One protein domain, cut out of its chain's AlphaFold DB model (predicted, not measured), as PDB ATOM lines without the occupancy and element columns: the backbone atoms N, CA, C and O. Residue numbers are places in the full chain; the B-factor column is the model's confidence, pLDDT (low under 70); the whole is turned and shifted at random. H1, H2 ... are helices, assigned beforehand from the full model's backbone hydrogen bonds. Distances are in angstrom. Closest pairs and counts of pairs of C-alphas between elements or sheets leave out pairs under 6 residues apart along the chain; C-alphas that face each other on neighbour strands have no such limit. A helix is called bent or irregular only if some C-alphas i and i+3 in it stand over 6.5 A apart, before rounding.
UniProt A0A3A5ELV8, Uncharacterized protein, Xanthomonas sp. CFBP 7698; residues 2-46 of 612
ATOM      1  N   LEU A   2     -82.249 105.731   9.063       51.09
ATOM      2  CA  LEU A   2     -82.337 106.947   9.893       51.09
ATOM      3  C   LEU A   2     -83.703 107.649   9.783       51.09
ATOM      4  O   LEU A   2     -84.368 107.812  10.798       51.09
ATOM      5  N   ASP A   3     -84.197 107.912   8.567       50.16
ATOM      6  CA  ASP A   3     -85.507 108.571   8.358       50.16
ATOM      7  C   ASP A   3     -86.714 107.745   8.833       50.16
ATOM      8  O   ASP A   3     -87.799 108.278   9.043       50.16
ATOM      9  N   ARG A   4     -86.535 106.429   9.019       56.84
ATOM     10  CA  ARG A   4     -87.566 105.548   9.585       56.84
ATOM     11  C   ARG A   4     -87.532 105.517  11.114       56.84
ATOM     12  O   ARG A   4     -88.424 104.910  11.691       56.84
ATOM     13  N   GLY A   5     -86.532 106.122  11.766       60.78
ATOM     14  CA  GLY A   5     -86.365 106.127  13.224       60.78
ATOM     15  C   GLY A   5     -86.068 104.747  13.825       60.78
ATOM     16  O   GLY A   5     -86.503 104.462  14.938       60.78
ATOM     17  N   VAL A   6     -85.451 103.842  13.060       62.59
ATOM     18  CA  VAL A   6     -85.163 102.445  13.474       62.59
ATOM     19  C   VAL A   6     -83.695 102.267  13.887       62.59
ATOM     20  O   VAL A   6     -83.314 101.259  14.469       62.59
ATOM     21  N   TYR A   7     -82.854 103.254  13.582       71.69
ATOM     22  CA  TYR A   7     -81.409 103.153  13.712       71.69
ATOM     23  C   TYR A   7     -80.862 104.234  14.645       71.69
ATOM     24  O   TYR A   7     -81.102 105.420  14.418       71.69
ATOM     25  N   ASN A   8     -80.103 103.808  15.655       80.75
ATOM     26  CA  ASN A   8     -79.383 104.668  16.586       80.75
ATOM     27  C   ASN A   8     -77.875 104.588  16.294       80.75
ATOM     28  O   ASN A   8     -77.296 103.500  16.306       80.75
ATOM     29  N   VAL A   9     -77.254 105.739  16.012       84.12
ATOM     30  CA  VAL A   9     -75.822 105.835  15.684       84.12
ATOM     31  C   VAL A   9     -74.962 105.404  16.870       84.12
ATOM     32  O   VAL A   9     -74.019 104.645  16.673       84.12
ATOM     33  N   ASP A  10     -75.329 105.808  18.087       88.00
ATOM     34  CA  ASP A  10     -74.553 105.513  19.294       88.00
ATOM     35  C   ASP A  10     -74.540 104.006  19.590       88.00
ATOM     36  O   ASP A  10     -73.514 103.444  19.972       88.00
ATOM     37  N   GLU A  11     -75.663 103.318  19.351       88.00
ATOM     38  CA  GLU A  11     -75.743 101.861  19.505       88.00
ATOM     39  C   GLU A  11     -74.894 101.122  18.465       88.00
ATOM     40  O   GLU A  11     -74.257 100.118  18.787       88.00
ATOM     41  N   PHE A  12     -74.851 101.614  17.223       89.31
ATOM     42  CA  PHE A  12     -73.992 101.029  16.197       89.31
ATOM     43  C   PHE A  12     -72.511 101.265  16.494       89.31
ATOM     44  O   PHE A  12     -71.711 100.341  16.367       89.31
ATOM     45  N   GLU A  13     -72.129 102.466  16.936       89.88
ATOM     46  CA  GLU A  13     -70.750 102.749  17.343       89.88
ATOM     47  C   GLU A  13     -70.325 101.895  18.544       89.88
ATOM     48  O   GLU A  13     -69.218 101.351  18.544       89.88
ATOM     49  N   ALA A  14     -71.210 101.693  19.525       90.81
ATOM     50  CA  ALA A  14     -70.967 100.770  20.630       90.81
ATOM     51  C   ALA A  14     -70.772  99.327  20.131       90.81
ATOM     52  O   ALA A  14     -69.793  98.674  20.495       90.81
ATOM     53  N   TRP A  15     -71.639  98.852  19.231       92.56
ATOM     54  CA  TRP A  15     -71.544  97.516  18.634       92.56
ATOM     55  C   TRP A  15     -70.258  97.300  17.816       92.56
ATOM     56  O   TRP A  15     -69.672  96.212  17.852       92.56
ATOM     57  N   LEU A  16     -69.799  98.333  17.099       91.81
ATOM     58  CA  LEU A  16     -68.508  98.337  16.409       91.81
ATOM     59  C   LEU A  16     -67.347  98.266  17.405       91.81
ATOM     60  O   LEU A  16     -66.432  97.460  17.231       91.81
ATOM     61  N   SER A  17     -67.407  99.070  18.468       91.38
ATOM     62  CA  SER A  17     -66.384  99.131  19.513       91.38
ATOM     63  C   SER A  17     -66.196  97.783  20.219       91.38
ATOM     64  O   SER A  17     -65.063  97.335  20.395       91.38
ATOM     65  N   GLU A  18     -67.286  97.065  20.517       92.12
ATOM     66  CA  GLU A  18     -67.245  95.701  21.078       92.12
ATOM     67  C   GLU A  18     -66.472  94.700  20.199       92.12
ATOM     68  O   GLU A  18     -65.930  93.716  20.699       92.12
ATOM     69  N   ARG A  19     -66.393  94.958  18.887       90.56
ATOM     70  CA  ARG A  19     -65.660  94.145  17.899       90.56
ATOM     71  C   ARG A  19     -64.267  94.692  17.584       90.56
ATOM     72  O   ARG A  19     -63.568  94.135  16.739       90.56
ATOM     73  N   GLY A  20     -63.853  95.773  18.246       90.75
ATOM     74  CA  GLY A  20     -62.602  96.476  17.959       90.75
ATOM     75  C   GLY A  20     -62.601  97.185  16.600       90.75
ATOM     76  O   GLY A  20     -61.535  97.410  16.021       90.75
ATOM     77  N   TRP A  21     -63.782  97.501  16.064       91.00
ATOM     78  CA  TRP A  21     -63.954  98.180  14.784       91.00
ATOM     79  C   TRP A  21     -64.238  99.669  14.980       91.00
ATOM     80  O   TRP A  21     -64.861 100.085  15.952       91.00
ATOM     81  N   ALA A  22     -63.822 100.478  14.007       88.94
ATOM     82  CA  ALA A  22     -64.234 101.871  13.877       88.94
ATOM     83  C   ALA A  22     -64.760 102.125  12.462       88.94
ATOM     84  O   ALA A  22     -64.161 101.667  11.486       88.94
ATOM     85  N   TRP A  23     -65.839 102.901  12.325       84.50
ATOM     86  CA  TRP A  23     -66.491 103.114  11.025       84.50
ATOM     87  C   TRP A  23     -65.540 103.714   9.972       84.50
ATOM     88  O   TRP A  23     -65.496 103.235   8.842       84.50
ATOM     89  N   ARG A  24     -64.662 104.657  10.356       84.75
ATOM     90  CA  ARG A  24     -63.634 105.236   9.459       84.75
ATOM     91  C   ARG A  24     -62.613 104.211   8.965       84.75
ATOM     92  O   ARG A  24     -61.971 104.414   7.939       84.75
ATOM     93  N   GLN A  25     -62.386 103.154   9.738       85.06
ATOM     94  CA  GLN A  25     -61.469 102.073   9.387       85.06
ATOM     95  C   GLN A  25     -62.184 100.992   8.555       85.06
ATOM     96  O   GLN A  25     -61.547 100.411   7.678       85.06
ATOM     97  N   LEU A  26     -63.498 100.800   8.737       85.62
ATOM     98  CA  LEU A  26     -64.345 100.007   7.834       85.62
ATOM     99  C   LEU A  26     -64.417 100.626   6.429       85.62
ATOM    100  O   LEU A  26     -64.214  99.916   5.450       85.62
ATOM    101  N   GLU A  27     -64.600 101.948   6.311       84.75
ATOM    102  CA  GLU A  27     -64.593 102.650   5.009       84.75
ATOM    103  C   GLU A  27     -63.273 102.490   4.244       84.75
ATOM    104  O   GLU A  27     -63.248 102.479   3.016       84.75
ATOM    105  N   ARG A  28     -62.161 102.346   4.972       84.19
ATOM    106  CA  ARG A  28     -60.829 102.115   4.396       84.19
ATOM    107  C   ARG A  28     -60.566 100.646   4.049       84.19
ATOM    108  O   ARG A  28     -59.508 100.344   3.507       84.19
ATOM    109  N   GLY A  29     -61.501  99.743   4.358       83.25
ATOM    110  CA  GLY A  29     -61.380  98.306   4.107       83.25
ATOM    111  C   GLY A  29     -60.455  97.570   5.082       83.25
ATOM    112  O   GLY A  29     -60.040  96.448   4.800       83.25
ATOM    113  N   ASN A  30     -60.129  98.164   6.236       85.62
ATOM    114  CA  ASN A  30     -59.095  97.641   7.140       85.62
ATOM    115  C   ASN A  30     -59.460  96.308   7.820       85.62
ATOM    116  O   ASN A  30     -58.578  95.658   8.376       85.62
ATOM    117  N   TYR A  31     -60.737  95.918   7.807       84.50
ATOM    118  CA  TYR A  31     -61.248  94.760   8.552       84.50
ATOM    119  C   TYR A  31     -61.777  93.628   7.668       84.50
ATOM    120  O   TYR A  31     -62.323  92.660   8.188       84.50
ATOM    121  N   GLY A  32     -61.651  93.739   6.340       83.25
ATOM    122  CA  GLY A  32     -62.209  92.745   5.413       83.25
ATOM    123  C   GLY A  32     -63.744  92.678   5.402       83.25
ATOM    124  O   GLY A  32     -64.300  91.729   4.862       83.25
ATOM    125  N   VAL A  33     -64.402  93.677   5.997       86.38
ATOM    126  CA  VAL A  33     -65.851  93.904   6.012       86.38
ATOM    127  C   VAL A  33     -66.072  95.382   5.700       86.38
ATOM    128  O   VAL A  33     -65.381  96.248   6.242       86.38
ATOM    129  N   THR A  34     -66.998  95.669   4.796       89.38
ATOM    130  CA  THR A  34     -67.399  97.030   4.422       89.38
ATOM    131  C   THR A  34     -68.372  97.625   5.442       89.38
ATOM    132  O   THR A  34     -68.974  96.913   6.248       89.38
ATOM    133  N   LEU A  35     -68.562  98.947   5.408       87.31
ATOM    134  CA  LEU A  35     -69.542  99.613   6.272       87.31
ATOM    135  C   LEU A  35     -70.968  99.077   6.046       87.31
ATOM    136  O   LEU A  35     -71.685  98.832   7.013       87.31
ATOM    137  N   ASP A  36     -71.350  98.837   4.791       86.56
ATOM    138  CA  ASP A  36     -72.673  98.307   4.441       86.56
ATOM    139  C   ASP A  36     -72.871  96.877   4.958       86.56
ATOM    140  O   ASP A  36     -73.913  96.558   5.534       86.56
ATOM    141  N   GLU A  37     -71.860  96.015   4.825       87.44
ATOM    142  CA  GLU A  37     -71.896  94.660   5.388       87.44
ATOM    143  C   GLU A  37     -71.984  94.690   6.919       87.44
ATOM    144  O   GLU A  37     -72.760  93.932   7.506       87.44
ATOM    145  N   ALA A  38     -71.252  95.594   7.576       89.62
ATOM    146  CA  ALA A  38     -71.326  95.777   9.023       89.62
ATOM    147  C   ALA A  38     -72.726  96.227   9.475       89.62
ATOM    148  O   ALA A  38     -73.243  95.707  10.465       89.62
ATOM    149  N   LEU A  39     -73.370  97.138   8.738       88.62
ATOM    150  CA  LEU A  39     -74.746  97.564   9.004       88.62
ATOM    151  C   LEU A  39     -75.744  96.413   8.847       88.62
ATOM    152  O   LEU A  39     -76.617  96.237   9.696       88.62
ATOM    153  N   VAL A  40     -75.599  95.590   7.803       88.81
ATOM    154  CA  VAL A  40     -76.444  94.400   7.611       88.81
ATOM    155  C   VAL A  40     -76.291  93.429   8.781       88.81
ATOM    156  O   VAL A  40     -77.298  92.970   9.322       88.81
ATOM    157  N   LEU A  41     -75.056  93.147   9.214       89.50
ATOM    158  CA  LEU A  41     -74.791  92.285  10.370       89.50
ATOM    159  C   LEU A  41     -75.412  92.855  11.650       89.50
ATOM    160  O   LEU A  41     -76.122  92.141  12.358       89.50
ATOM    161  N   TYR A  42     -75.220  94.148  11.907       91.44
ATOM    162  CA  TYR A  42     -75.795  94.840  13.057       91.44
ATOM    163  C   TYR A  42     -77.326  94.715  13.125       91.44
ATOM    164  O   TYR A  42     -77.894  94.453  14.194       91.44
ATOM    165  N   THR A  43     -78.001  94.864  11.980       91.62
ATOM    166  CA  THR A  43     -79.451  94.670  11.873       91.62
ATOM    167  C   THR A  43     -79.840  93.203  12.050       91.62
ATOM    168  O   THR A  43     -80.827  92.919  12.719       91.62
ATOM    169  N   PHE A  44     -79.096  92.262  11.465       93.12
ATOM    170  CA  PHE A  44     -79.448  90.838  11.472       93.12
ATOM    171  C   PHE A  44     -79.240  90.176  12.835       93.12
ATOM    172  O   PHE A  44     -79.924  89.201  13.134       93.12
ATOM    173  N   GLU A  45     -78.328  90.672  13.667       92.69
ATOM    174  CA  GLU A  45     -78.040  90.082  14.978       92.69
ATOM    175  C   GLU A  45     -79.137  90.307  16.037       92.69
ATOM    176  O   GLU A  45     -79.183  89.555  17.014       92.69
ATOM    177  N   ASP A  46     -80.016  91.301  15.859       93.44
ATOM    178  CA  ASP A  46     -81.088  91.627  16.809       93.44
ATOM    179  C   ASP A  46     -82.476  91.488  16.154       93.44
ATOM    180  O   ASP A  46     -82.786  92.243  15.225       93.44
TER     181      ASP A  46
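Overview. This is residues 2 to 46 of the 612 residues of an uncharacterized protein of Xanthomonas sp. CFBP 7698 (UniProt A0A3A5ELV8). Three helices stand with their centres at the corners of a triangle: two ten-residue helices, H1 and H3, set about perpendicular to each other, and the short H2 at the third corner, joined to each of them by a link of a few residues. The contacts between the helices are few; the unnamed stretch of residues 2 to 8 lies at one end of the longest axis, and the loop of residues 28 to 34 reaches the other. The printed part has 45 residues with three named helices, H1, H2 and H3 in that order along the chain, and no named strand; helices hold 25 of the printed residues, and the class is all helix. The whole is compact, with a radius of gyration of the C-alphas of 10.4 A, and its outline is elongated, with spans of 29 by 18 by 18 A.

Arrangement. H1, residues 9 to 18, is one of the two longest helices by residues; the other is H3, residues 35 to 44. H1 and H3 are close but not clearly touching, with 2 pairs of C-alphas within 8 A. Their closest C-alphas are those of Phe 12 and Tyr 42, 7.2 A apart. Their lines stand at 87 degrees, about perpendicular, and their centres are 11.5 A apart. H2, residues 23 to 27, is also close to H1 but not clearly touching it, again with 2 pairs of C-alphas within 8 A. The closest C-alphas of H1 and H2 are those of Leu 16 and Trp 23, 7.5 A apart, while the two centres are 12.5 A apart. H2 and H3 only just touch, with 3 pairs of C-alphas within 8 A. The closest C-alphas of this pair are those of Leu 26 and Leu 35, 5.4 A apart, and the centres are 12.8 A apart. In the backbones of H1, H2 and H3 every O i to N i+4 pair is within hydrogen-bond range.

Along the chain. H1 begins at Val 9, with its C-alpha at (-75.822, 105.835, 15.684), and ends at Glu 18, with its C-alpha at (-67.245, 95.701, 21.078), 14.3 A from first to last C-alpha. H3 runs from Leu 35 to Phe 44 and measures 14.2 A in the same way; its last C-alpha, 44, is at (-79.448, 90.838, 11.472). H2 runs from Trp 23 to Glu 27, five residues, and measures 6.3 A; C-alpha 23 is at (-66.491, 103.114, 11.025). The three helices are not bent. Residues 2 to 8 come before H1, and residues 45 and 46 follow H3.

Size, cuts and confidence. The two C-alphas farthest apart are those of Arg 4, in the stretch before H1, and Asn 30, between H2 and H3, at 29.6 A. The C-alphas of the first and last printed residues, Leu 2 and Asp 46, are 16.9 A apart. The printed part has no cut. H1 and H2 are joined by a tight link of 4 residues, and H2 and H3 by a short link of 7 residues; neither link is long. The mean pLDDT of the printed part is 84.3. Confidence in the model is low, under 70, for 5 residues, namely residues 2 to 6. The mean pLDDT is 90 for H1, 85 for H2 and 89 for H3.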